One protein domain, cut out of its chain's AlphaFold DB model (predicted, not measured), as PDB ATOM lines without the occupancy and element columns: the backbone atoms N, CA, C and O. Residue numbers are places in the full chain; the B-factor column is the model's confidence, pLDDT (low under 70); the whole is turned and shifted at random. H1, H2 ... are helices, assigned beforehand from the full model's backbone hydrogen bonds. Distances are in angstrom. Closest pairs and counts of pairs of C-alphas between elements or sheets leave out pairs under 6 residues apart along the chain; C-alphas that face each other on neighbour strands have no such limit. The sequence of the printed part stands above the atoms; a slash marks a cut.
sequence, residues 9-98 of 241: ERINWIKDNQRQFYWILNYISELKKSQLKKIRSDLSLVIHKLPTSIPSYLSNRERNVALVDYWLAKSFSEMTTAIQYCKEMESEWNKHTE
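Overview. This is residues 9 to 98 of the 241 residues of an uncharacterized protein of Acidovorax sp. SD340 (UniProt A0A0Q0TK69). Two helices, H1 and H2, lie side by side and run the same way, meeting through the first part of H1, while H3 folds back from the end of H2 and slants across one side of the pair. A long link returns from the far end of H1 to the start of H2, and residues 37 to 43 stick out at that far end. The printed part has 90 residues with three named helices, in the order H1, H2, H3, and no named strand; the class is all helix. It is compact, with a radius of gyration of the C-alphas of 13.3 A, and spans 40 by 31 by 22 A.

Along the chain. Start at C-alpha 9, at (49.038, 33.426, -42.831), and go on to C-alpha 18 at (29.388, 36.698, -50.141), where H1 begins; it runs over residues 18 to 38, 30.8 A long. Find H2 in residues 60 to 75, 22.3 A long. H3 holds residues 79 to 98, 28.5 A long, and ends at C-alpha 98, at (29.548, 29.117, -34.459).

Arrangement. Look first at Phe 21 and Asn 64: their C-alphas, the closest of H1 and H2, are 5.5 A apart. These helices touch at a shallow tilt of 18 degrees, H1 with residues 18 to 24 alone. Next, H2 and H3 form a helical hairpin at a steep tilt of 42 degrees, opposite ways. They only just touch, with 3 pairs of C-alphas within 8 A; the closest are those of Leu 72 and Ala 82, 5.4 A apart. H1 and H3 are close but not clearly touching, the closest C-alphas being those of Tyr 27 and Met 89, 7.9 A apart. In H1, H2 and H3, every O i to N i+4 pair is within hydrogen-bond range.

Size, cuts and confidence. The C-alphas farthest apart, those of Ser 41 and Tyr 57, are 42.3 A apart. The printed part has no cut. The link from H1 to H2 is long, with 21 residues, and that from H2 to H3 is tight. Residues 32 to 49 have pLDDT under 70; the mean of the printed part is 79.4.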
ATOM      1  N   GLU A   9      49.476  34.306 -43.912       78.38
ATOM      2  CA  GLU A   9      49.038  33.426 -42.831       78.38
ATOM      3  C   GLU A   9      47.951  34.067 -41.965       78.38
ATOM      4  O   GLU A   9      47.108  33.365 -41.412       78.38
ATOM      5  N   ARG A  10      47.938  35.404 -41.864       79.94
ATOM      6  CA  ARG A  10      46.961  36.165 -41.071       79.94
ATOM      7  C   ARG A  10      45.636  36.391 -41.793       79.94
ATOM      8  O   ARG A  10      44.686  36.837 -41.166       79.94
ATOM      9  N   ILE A  11      45.561  36.079 -43.084       83.31
ATOM     10  CA  ILE A  11      44.380  36.305 -43.926       83.31
ATOM     11  C   ILE A  11      43.761  34.975 -44.408       83.31
ATOM     12  O   ILE A  11      42.726  34.944 -45.073       83.31
ATOM     13  N   ASN A  12      44.323  33.831 -44.013       87.06
ATOM     14  CA  ASN A  12      43.820  32.510 -44.408       87.06
ATOM     15  C   ASN A  12      42.383  32.211 -43.942       87.06
ATOM     16  O   ASN A  12      41.697  31.417 -44.581       87.06
ATOM     17  N   TRP A  13      41.908  32.867 -42.881       90.56
ATOM     18  CA  TRP A  13      40.527  32.745 -42.404       90.56
ATOM     19  C   TRP A  13      39.497  33.402 -43.346       90.56
ATOM     20  O   TRP A  13      38.297  33.125 -43.245       90.56
ATOM     21  N   ILE A  14      39.948  34.246 -44.282       89.75
ATOM     22  CA  ILE A  14      39.102  34.874 -45.296       89.75
ATOM     23  C   ILE A  14      38.789  33.864 -46.406       89.75
ATOM     24  O   ILE A  14      39.675  33.354 -47.105       89.75
ATOM     25  N   LYS A  15      37.497  33.591 -46.564       88.19
ATOM     26  CA  LYS A  15      36.905  32.596 -47.454       88.19
ATOM     27  C   LYS A  15      36.262  33.248 -48.675       88.19
ATOM     28  O   LYS A  15      36.020  34.454 -48.729       88.19
ATOM     29  N   ASP A  16      35.988  32.402 -49.660       84.19
ATOM     30  CA  ASP A  16      35.297  32.754 -50.896       84.19
ATOM     31  C   ASP A  16      33.779  32.658 -50.710       84.19
ATOM     32  O   ASP A  16      33.154  31.690 -51.129       84.19
ATOM     33  N   ASN A  17      33.181  33.608 -49.989       84.62
ATOM     34  CA  ASN A  17      31.724  33.688 -49.884       84.62
ATOM     35  C   ASN A  17      31.240  35.133 -49.704       84.62
ATOM     36  O   ASN A  17      31.980  36.015 -49.247       84.62
ATOM     37  N   GLN A  18      29.994  35.370 -50.109       85.62
ATOM     38  CA  GLN A  18      29.388  36.698 -50.141       85.62
ATOM     39  C   GLN A  18      28.894  37.115 -48.751       85.62
ATOM     40  O   GLN A  18      28.955  38.293 -48.397       85.62
ATOM     41  N   ARG A  19      28.484  36.155 -47.915       90.69
ATOM     42  CA  ARG A  19      28.129  36.403 -46.510       90.69
ATOM     43  C   ARG A  19      29.260  37.088 -45.732       90.69
ATOM     44  O   ARG A  19      29.023  38.085 -45.051       90.69
ATOM     45  N   GLN A  20      30.495  36.601 -45.861       91.69
ATOM     46  CA  GLN A  20      31.667  37.147 -45.172       91.69
ATOM     47  C   GLN A  20      32.013  38.546 -45.689       91.69
ATOM     48  O   GLN A  20      32.412  39.391 -44.894       91.69
ATOM     49  N   PHE A  21      31.789  38.833 -46.976       88.88
ATOM     50  CA  PHE A  21      31.952  40.180 -47.529       88.88
ATOM     51  C   PHE A  21      31.079  41.206 -46.793       88.88
ATOM     52  O   PHE A  21      31.579  42.206 -46.269       88.88
ATOM     53  N   TYR A  22      29.769  40.943 -46.715       86.62
ATOM     54  CA  TYR A  22      28.828  41.836 -46.037       86.62
ATOM     55  C   TYR A  22      29.097  41.917 -44.536       86.62
ATOM     56  O   TYR A  22      29.013  43.000 -43.953       86.62
ATOM     57  N   TRP A  23      29.480  40.798 -43.921       91.94
ATOM     58  CA  TRP A  23      29.864  40.774 -42.517       91.94
ATOM     59  C   TRP A  23      31.091  41.655 -42.239       91.94
ATOM     60  O   TRP A  23      31.037  42.479 -41.328       91.94
ATOM     61  N   ILE A  24      32.154  41.569 -43.055       91.12
ATOM     62  CA  ILE A  24      33.360  42.410 -42.920       91.12
ATOM     63  C   ILE A  24      32.988  43.896 -43.042       91.12
ATOM     64  O   ILE A  24      33.419  44.712 -42.224       91.12
ATOM     65  N   LEU A  25      32.163  44.262 -44.033       87.69
ATOM     66  CA  LEU A  25      31.700  45.645 -44.207       87.69
ATOM     67  C   LEU A  25      30.948  46.163 -42.977       87.69
ATOM     68  O   LEU A  25      31.190  47.291 -42.528       87.69
ATOM     69  N   ASN A  26      30.050  45.346 -42.428       86.44
ATOM     70  CA  ASN A  26      29.284  45.706 -41.244       86.44
ATOM     71  C   ASN A  26      30.187  45.820 -40.007       86.44
ATOM     72  O   ASN A  26      30.118  46.815 -39.289       86.44
ATOM     73  N   TYR A  27      31.099  44.866 -39.813       88.31
ATOM     74  CA  TYR A  27      32.070  44.862 -38.718       88.31
ATOM     75  C   TYR A  27      32.909  46.149 -38.694       88.31
ATOM     76  O   TYR A  27      32.978  46.837 -37.674       88.31
ATOM     77  N   ILE A  28      33.484  46.536 -39.839       87.19
ATOM     78  CA  ILE A  28      34.273  47.774 -39.963       87.19
ATOM     79  C   ILE A  28      33.410  49.013 -39.668       87.19
ATOM     80  O   ILE A  28      33.858  49.955 -39.004       87.19
ATOM     81  N   SER A  29      32.165  49.018 -40.144       82.81
ATOM     82  CA  SER A  29      31.230  50.131 -39.949       82.81
ATOM     83  C   SER A  29      30.811  50.298 -38.484       82.81
ATOM     84  O   SER A  29      30.757  51.426 -37.984       82.81
ATOM     85  N   GLU A  30      30.558  49.202 -37.768       80.44
ATOM     86  CA  GLU A  30      30.200  49.220 -36.345       80.44
ATOM     87  C   GLU A  30      31.387  49.598 -35.449       80.44
ATOM     88  O   GLU A  30      31.228  50.387 -34.510       80.44
ATOM     89  N   LEU A  31      32.606  49.157 -35.784       77.25
ATOM     90  CA  LEU A  31      33.819  49.634 -35.110       77.25
ATOM     91  C   LEU A  31      33.957  51.156 -35.220       77.25
ATOM     92  O   LEU A  31      34.152  51.833 -34.211       77.25
ATOM     93  N   LYS A  32      33.734  51.720 -36.414       69.44
ATOM     94  CA  LYS A  32      33.744  53.176 -36.613       69.44
ATOM     95  C   LYS A  32      32.719  53.891 -35.728       69.44
ATOM     96  O   LYS A  32      33.051  54.902 -35.111       69.44
ATOM     97  N   LYS A  33      31.490  53.375 -35.624       67.62
ATOM     98  CA  LYS A  33      30.441  53.962 -34.769       67.62
ATOM     99  C   LYS A  33      30.790  53.877 -33.282       67.62
ATOM    100  O   LYS A  33      30.568  54.844 -32.554       67.62
ATOM    101  N   SER A  34      31.316  52.743 -32.821       66.69
ATOM    102  CA  SER A  34      31.670  52.545 -31.409       66.69
ATOM    103  C   SER A  34      32.849  53.425 -30.977       66.69
ATOM    104  O   SER A  34      32.794  54.028 -29.904       66.69
ATOM    105  N   GLN A  35      33.858  53.597 -31.836       61.84
ATOM    106  CA  GLN A  35      34.986  54.495 -31.580       61.84
ATOM    107  C   GLN A  35      34.561  55.967 -31.618       61.84
ATOM    108  O   GLN A  35      34.907  56.712 -30.710       61.84
ATOM    109  N   LEU A  36      33.711  56.391 -32.565       56.97
ATOM    110  CA  LEU A  36      33.148  57.755 -32.565       56.97
ATOM    111  C   LEU A  36      32.365  58.084 -31.281       56.97
ATOM    112  O   LEU A  36      32.363  59.233 -30.843       56.97
ATOM    113  N   LYS A  37      31.729  57.087 -30.648       58.06
ATOM    114  CA  LYS A  37      31.081  57.254 -29.335       58.06
ATOM    115  C   LYS A  37      32.097  57.389 -28.189       58.06
ATOM    116  O   LYS A  37      31.837  58.161 -27.271       58.06
ATOM    117  N   LYS A  38      33.238  56.687 -28.249       53.66
ATOM    118  CA  LYS A  38      34.345  56.777 -27.270       53.66
ATOM    119  C   LYS A  38      35.216  58.032 -27.427       53.66
ATOM    120  O   LYS A  38      35.699  58.555 -26.434       53.66
ATOM    121  N   ILE A  39      35.372  58.565 -28.641       50.41
ATOM    122  CA  ILE A  39      36.215  59.741 -28.953       50.41
ATOM    123  C   ILE A  39      35.697  61.043 -28.308       50.41
ATOM    124  O   ILE A  39      36.419  62.034 -28.254       50.41
ATOM    125  N   ARG A  40      34.500  61.052 -27.701       51.06
ATOM    126  CA  ARG A  40      34.123  62.141 -26.779       51.06
ATOM    127  C   ARG A  40      35.036  62.237 -25.542       51.06
ATOM    128  O   ARG A  40      34.932  63.239 -24.843       51.06
ATOM    129  N   SER A  41      35.906  61.257 -25.271       50.66
ATOM    130  CA  SER A  41      36.762  61.252 -24.076       50.66
ATOM    131  C   SER A  41      38.255  60.949 -24.273       50.66
ATOM    132  O   SER A  41      38.968  61.051 -23.283       50.66
ATOM    133  N   ASP A  42      38.772  60.604 -25.462       42.97
ATOM    134  CA  ASP A  42      40.230  60.404 -25.626       42.97
ATOM    135  C   ASP A  42      40.730  60.583 -27.078       42.97
ATOM    136  O   ASP A  42      40.097  60.119 -28.034       42.97
ATOM    137  N   LEU A  43      41.862  61.280 -27.245       44.78
ATOM    138  CA  LEU A  43      42.462  61.679 -28.527       44.78
ATOM    139  C   LEU A  43      43.392  60.579 -29.076       44.78
ATOM    140  O   LEU A  43      44.613  60.649 -28.979       44.78
ATOM    141  N   SER A  44      42.808  59.584 -29.740       47.28
ATOM    142  CA  SER A  44      43.515  58.713 -30.689       47.28
ATOM    143  C   SER A  44      42.554  58.337 -31.816       47.28
ATOM    144  O   SER A  44      41.713  57.447 -31.695       47.28
ATOM    145  N   LEU A  45      42.596  59.102 -32.911       50.78
ATOM    146  CA  LEU A  45      41.694  58.939 -34.052       50.78
ATOM    147  C   LEU A  45      42.182  57.805 -34.960       50.78
ATOM    148  O   LEU A  45      42.930  58.030 -35.910       50.78
ATOM    149  N   VAL A  46      41.698  56.584 -34.722       54.78
ATOM    150  CA  VAL A  46      41.739  55.526 -35.740       54.78
ATOM    151  C   VAL A  46      40.735  55.896 -36.838       54.78
ATOM    152  O   VAL A  46      39.519  55.782 -36.669       54.78
ATOM    153  N   ILE A  47      41.228  56.389 -37.977       58.69
ATOM    154  CA  ILE A  47      40.371  56.731 -39.119       58.69
ATOM    155  C   ILE A  47      40.091  55.450 -39.906       58.69
ATOM    156  O   ILE A  47      40.847  55.076 -40.798       58.69
ATOM    157  N   HIS A  48      38.973  54.791 -39.604       65.31
ATOM    158  CA  HIS A  48      38.514  53.633 -40.369       65.31
ATOM    159  C   HIS A  48      38.089  54.056 -41.784       65.31
ATOM    160  O   HIS A  48      36.996  54.600 -41.991       65.31
ATOM    161  N   LYS A  49      38.974  53.831 -42.761       66.62
ATOM    162  CA  LYS A  49      38.735  54.126 -44.180       66.62
ATOM    163  C   LYS A  49      38.308  52.857 -44.904       66.62
ATOM    164  O   LYS A  49      39.082  51.914 -45.017       66.62
ATOM    165  N   LEU A  50      37.086  52.865 -45.427       72.38
ATOM    166  CA  LEU A  50      36.640  51.897 -46.425       72.38
ATOM    167  C   LEU A  50      37.045  52.387 -47.825       72.38
ATOM    168  O   LEU A  50      37.137  53.602 -48.037       72.38
ATOM    169  N   PRO A  51      37.317  51.480 -48.774       71.69
ATOM    170  CA  PRO A  51      37.551  51.867 -50.157       71.69
ATOM    171  C   PRO A  51      36.260  52.436 -50.768       71.69
ATOM    172  O   PRO A  51      35.168  51.947 -50.493       71.69
ATOM    173  N   THR A  52      36.379  53.469 -51.608       70.25
ATOM    174  CA  THR A  52      35.243  54.080 -52.330       70.25
ATOM    175  C   THR A  52      34.617  53.125 -53.342       70.25
ATOM    176  O   THR A  52      33.426  53.210 -53.616       70.25
ATOM    177  N   SER A  53      35.414  52.216 -53.899       70.88
ATOM    178  CA  SER A  53      34.939  51.103 -54.715       70.88
ATOM    179  C   SER A  53      35.914  49.935 -54.605       70.88
ATOM    180  O   SER A  53      37.116  50.135 -54.416       70.88
ATOM    181  N   ILE A  54      35.390  48.716 -54.707       70.75
ATOM    182  CA  ILE A  54      36.192  47.496 -54.815       70.75
ATOM    183  C   ILE A  54      36.105  47.049 -56.275       70.75
ATOM    184  O   ILE A  54      34.993  47.000 -56.808       70.75
ATOM    185  N   PRO A  55      37.231  46.740 -56.940       76.19
ATOM    186  CA  PRO A  55      37.201  46.377 -58.349       76.19
ATOM    187  C   PRO A  55      36.301  45.165 -58.620       76.19
ATOM    188  O   PRO A  55      36.420  44.119 -57.978       76.19
ATOM    189  N   SER A  56      35.403  45.298 -59.598       71.31
ATOM    190  CA  SER A  56      34.377  44.295 -59.915       71.31
ATOM    191  C   SER A  56      34.928  43.013 -60.551       71.31
ATOM    192  O   SER A  56      34.239  42.000 -60.562       71.31
ATOM    193  N   TYR A  57      36.164  43.013 -61.046       79.62
ATOM    194  CA  TYR A  57      36.793  41.827 -61.637       79.62
ATOM    195  C   TYR A  57      37.428  40.879 -60.606       79.62
ATOM    196  O   TYR A  57      37.839  39.783 -60.973       79.62
ATOM    197  N   LEU A  58      37.538  41.280 -59.334       79.19
ATOM    198  CA  LEU A  58      38.055  40.410 -58.275       79.19
ATOM    199  C   LEU A  58      37.028  39.318 -57.935       79.19
ATOM    200  O   LEU A  58      35.832  39.615 -57.840       79.19
ATOM    201  N   SER A  59      37.490  38.088 -57.701       79.62
ATOM    202  CA  SER A  59      36.671  36.998 -57.131       79.62
ATOM    203  C   SER A  59      36.197  37.330 -55.704       79.62
ATOM    204  O   SER A  59      36.737  38.242 -55.074       79.62
ATOM    205  N   ASN A  60      35.197  36.623 -55.152       80.12
ATOM    206  CA  ASN A  60      34.634  36.994 -53.840       80.12
ATOM    207  C   ASN A  60      35.700  36.949 -52.735       80.12
ATOM    208  O   ASN A  60      35.806  37.888 -51.944       80.12
ATOM    209  N   ARG A  61      36.573  35.937 -52.734       87.62
ATOM    210  CA  ARG A  61      37.706  35.875 -51.804       87.62
ATOM    211  C   ARG A  61      38.681  37.023 -52.008       87.62
ATOM    212  O   ARG A  61      39.078  37.646 -51.030       87.62
ATOM    213  N   GLU A  62      39.082  37.312 -53.242       86.88
ATOM    214  CA  GLU A  62      40.017  38.409 -53.520       86.88
ATOM    215  C   GLU A  62      39.436  39.764 -53.113       86.88
ATOM    216  O   GLU A  62      40.169  40.604 -52.596       86.88
ATOM    217  N   ARG A  63      38.121  39.963 -53.267       86.06
ATOM    218  CA  ARG A  63      37.414  41.148 -52.761       86.06
ATOM    219  C   ARG A  63      37.462  41.223 -51.241       86.06
ATOM    220  O   ARG A  63      37.800  42.280 -50.713       86.06
ATOM    221  N   ASN A  64      37.165  40.124 -50.547       89.62
ATOM    222  CA  ASN A  64      37.213  40.062 -49.084       89.62
ATOM    223  C   ASN A  64      38.628  40.363 -48.570       89.62
ATOM    224  O   ASN A  64      38.807  41.173 -47.661       89.62
ATOM    225  N   VAL A  65      39.638  39.758 -49.200       89.69
ATOM    226  CA  VAL A  65      41.055  39.977 -48.888       89.69
ATOM    227  C   VAL A  65      41.450  41.428 -49.135       89.69
ATOM    228  O   VAL A  65      42.003  42.057 -48.239       89.69
ATOM    229  N   ALA A  66      41.137  41.982 -50.308       87.00
ATOM    230  CA  ALA A  66      41.468  43.363 -50.647       87.00
ATOM    231  C   ALA A  66      40.795  44.366 -49.700       87.00
ATOM    232  O   ALA A  66      41.408  45.364 -49.328       87.00
ATOM    233  N   LEU A  67      39.555  44.095 -49.279       87.75
ATOM    234  CA  LEU A  67      38.829  44.929 -48.325       87.75
ATOM    235  C   LEU A  67      39.517  44.956 -46.956       87.75
ATOM    236  O   LEU A  67      39.732  46.037 -46.402       87.75
ATOM    237  N   VAL A  68      39.882  43.786 -46.425       89.25
ATOM    238  CA  VAL A  68      40.569  43.685 -45.131       89.25
ATOM    239  C   VAL A  68      41.978  44.267 -45.213       89.25
ATOM    240  O   VAL A  68      42.336  45.075 -44.361       89.25
ATOM    241  N   ASP A  69      42.753  43.936 -46.248       87.56
ATOM    242  CA  ASP A  69      44.119  44.443 -46.440       87.56
ATOM    243  C   ASP A  69      44.134  45.976 -46.563       87.56
ATOM    244  O   ASP A  69      44.901  46.653 -45.876       87.56
ATOM    245  N   TYR A  70      43.204  46.549 -47.340       86.12
ATOM    246  CA  TYR A  70      43.038  47.999 -47.449       86.12
ATOM    247  C   TYR A  70      42.670  48.638 -46.107       86.12
ATOM    248  O   TYR A  70      43.273  49.640 -45.712       86.12
ATOM    249  N   TRP A  71      41.684  48.077 -45.400       86.75
ATOM    250  CA  TRP A  71      41.247  48.610 -44.112       86.75
ATOM    251  C   TRP A  71      42.380  48.588 -43.085       86.75
ATOM    252  O   TRP A  71      42.613  49.605 -42.431       86.75
ATOM    253  N   LEU A  72      43.115  47.478 -42.986       86.06
ATOM    254  CA  LEU A  72      44.245  47.334 -42.073       86.06
ATOM    255  C   LEU A  72      45.350  48.350 -42.391       86.06
ATOM    256  O   LEU A  72      45.781  49.088 -41.508       86.06
ATOM    257  N   ALA A  73      45.743  48.464 -43.661       83.50
ATOM    258  CA  ALA A  73      46.812  49.364 -44.090       83.50
ATOM    259  C   ALA A  73      46.469  50.858 -43.975       83.50
ATOM    260  O   ALA A  73      47.362  51.694 -43.844       83.50
ATOM    261  N   LYS A  74      45.187  51.227 -44.091       83.81
ATOM    262  CA  LYS A  74      44.753  52.633 -44.040       83.81
ATOM    263  C   LYS A  74      44.284  53.090 -42.669       83.81
ATOM    264  O   LYS A  74      44.270  54.300 -42.441       83.81
ATOM    265  N   SER A  75      43.890  52.165 -41.798       81.69
ATOM    266  CA  SER A  75      43.369  52.499 -40.469       81.69
ATOM    267  C   SER A  75      44.446  52.475 -39.387       81.69
ATOM    268  O   SER A  75      44.291  53.169 -38.387       81.69
ATOM    269  N   PHE A  76      45.532  51.719 -39.574       82.19
ATOM    270  CA  PHE A  76      46.562  51.527 -38.552       82.19
ATOM    271  C   PHE A  76      47.943  51.941 -39.067       82.19
ATOM    272  O   PHE A  76      48.355  51.540 -40.153       82.19
ATOM    273  N   SER A  77      48.660  52.742 -38.277       78.50
ATOM    274  CA  SER A  77      50.055  53.123 -38.542       78.50
ATOM    275  C   SER A  77      51.044  52.027 -38.144       78.50
ATOM    276  O   SER A  77      52.086  51.878 -38.776       78.50
ATOM    277  N   GLU A  78      50.718  51.253 -37.106       83.06
ATOM    278  CA  GLU A  78      51.556  50.179 -36.577       83.06
ATOM    279  C   GLU A  78      51.074  48.803 -37.046       83.06
ATOM    280  O   GLU A  78      49.911  48.423 -36.874       83.06
ATOM    281  N   MET A  79      51.997  48.014 -37.603       80.00
ATOM    282  CA  MET A  79      51.697  46.673 -38.114       80.00
ATOM    283  C   MET A  79      51.283  45.697 -37.000       80.00
ATOM    284  O   MET A  79      50.445  44.826 -37.224       80.00
ATOM    285  N   THR A  80      51.824  45.846 -35.790       83.19
ATOM    286  CA  THR A  80      51.447  45.053 -34.608       83.19
ATOM    287  C   THR A  80      49.972  45.243 -34.253       83.19
ATOM    288  O   THR A  80      49.253  44.257 -34.075       83.19
ATOM    289  N   THR A  81      49.494  46.490 -34.234       82.69
ATOM    290  CA  THR A  81      48.082  46.831 -34.015       82.69
ATOM    291  C   THR A  81      47.201  46.281 -35.132       82.69
ATOM    292  O   THR A  81      46.183  45.653 -34.847       82.69
ATOM    293  N   ALA A  82      47.609  46.429 -36.396       84.19
ATOM    294  CA  ALA A  82      46.874  45.872 -37.534       84.19
ATOM    295  C   ALA A  82      46.708  44.343 -37.425       84.19
ATOM    296  O   ALA A  82      45.615  43.809 -37.622       84.19
ATOM    297  N   ILE A  83      47.774  43.625 -37.052       85.25
ATOM    298  CA  ILE A  83      47.729  42.170 -36.842       85.25
ATOM    299  C   ILE A  83      46.781  41.806 -35.694       85.25
ATOM    300  O   ILE A  83      46.054  40.818 -35.802       85.25
ATOM    301  N   GLN A  84      46.771  42.582 -34.609       86.19
ATOM    302  CA  GLN A  84      45.881  42.345 -33.474       86.19
ATOM    303  C   GLN A  84      44.403  42.489 -33.870       86.19
ATOM    304  O   GLN A  84      43.623  41.566 -33.640       86.19
ATOM    305  N   TYR A  85      44.036  43.569 -34.567       86.94
ATOM    306  CA  TYR A  85      42.669  43.753 -35.074       86.94
ATOM    307  C   TYR A  85      42.264  42.684 -36.096       86.94
ATOM    308  O   TYR A  85      41.108  42.270 -36.129       86.94
ATOM    309  N   CYS A  86      43.204  42.197 -36.911       89.19
ATOM    310  CA  CYS A  86      42.935  41.095 -37.833       89.19
ATOM    311  C   CYS A  86      42.571  39.797 -37.083       89.19
ATOM    312  O   CYS A  86      41.604  39.130 -37.446       89.19
ATOM    313  N   LYS A  87      43.277  39.478 -35.986       89.38
ATOM    314  CA  LYS A  87      42.943  38.329 -35.121       89.38
ATOM    315  C   LYS A  87      41.600  38.495 -34.411       89.38
ATOM    316  O   LYS A  87      40.862  37.527 -34.247       89.38
ATOM    317  N   GLU A  88      41.286  39.706 -33.960       89.94
ATOM    318  CA  GLU A  88      39.991  40.000 -33.338       89.94
ATOM    319  C   GLU A  88      38.851  39.817 -34.337       89.94
ATOM    320  O   GLU A  88      37.865  39.154 -34.023       89.94
ATOM    321  N   MET A  89      39.019  40.315 -35.563       91.75
ATOM    322  CA  MET A  89      38.061  40.111 -36.646       91.75
ATOM    323  C   MET A  89      37.872  38.619 -36.964       91.75
ATOM    324  O   MET A  89      36.739  38.162 -37.073       91.75
ATOM    325  N   GLU A  90      38.951  37.834 -37.037       94.00
ATOM    326  CA  GLU A  90      38.866  36.375 -37.200       94.00
ATOM    327  C   GLU A  90      38.066  35.711 -36.064       94.00
ATOM    328  O   GLU A  90      37.188  34.884 -36.312       94.00
ATOM    329  N   SER A  91      38.336  36.087 -34.810       92.50
ATOM    330  CA  SER A  91      37.628  35.565 -33.635       92.50
ATOM    331  C   SER A  91      36.133  35.886 -33.677       92.50
ATOM    332  O   SER A  91      35.300  35.007 -33.450       92.50
ATOM    333  N   GLU A  92      35.774  37.122 -34.027       91.69
ATOM    334  CA  GLU A  92      34.377  37.543 -34.150       91.69
ATOM    335  C   GLU A  92      33.669  36.851 -35.321       91.69
ATOM    336  O   GLU A  92      32.518  36.440 -35.178       91.69
ATOM    337  N   TRP A  93      34.359  36.611 -36.439       93.75
ATOM    338  CA  TRP A  93      33.821  35.806 -37.538       93.75
ATOM    339  C   TRP A  93      33.567  34.348 -37.122       93.75
ATOM    340  O   TRP A  93      32.527  33.762 -37.438       93.75
ATOM    341  N   ASN A  94      34.491  33.755 -36.366       93.06
ATOM    342  CA  ASN A  94      34.327  32.395 -35.850       93.06
ATOM    343  C   ASN A  94      33.157  32.302 -34.858       93.06
ATOM    344  O   ASN A  94      32.396  31.337 -34.901       93.06
ATOM    345  N   LYS A  95      32.954  33.317 -34.007       90.38
ATOM    346  CA  LYS A  95      31.771  33.403 -33.131       90.38
ATOM    347  C   LYS A  95      30.479  33.567 -33.931       90.38
ATOM    348  O   LYS A  95      29.499  32.882 -33.644       90.38
ATOM    349  N   HIS A  96      30.490  34.433 -34.947       89.75
ATOM    350  CA  HIS A  96      29.352  34.681 -35.841       89.75
ATOM    351  C   HIS A  96      28.862  33.388 -36.504       89.75
ATOM    352  O   HIS A  96      27.666  33.091 -36.514       89.75
ATOM    353  N   THR A  97      29.803  32.569 -36.970       92.50
ATOM    354  CA  THR A  97      29.530  31.298 -37.658       92.50
ATOM    355  C   THR A  97      29.379  30.095 -36.719       92.50
ATOM    356  O   THR A  97      28.973  29.019 -37.153       92.50
ATOM    357  N   GLU A  98      29.617  30.239 -35.409       91.00
ATOM    358  CA  GLU A  98      29.548  29.117 -34.459       91.00
ATOM    359  C   GLU A  98      28.154  28.470 -34.419       91.00
ATOM    360  O   GLU A  98      28.016  27.264 -34.196       91.00
TER     361      GLU A  98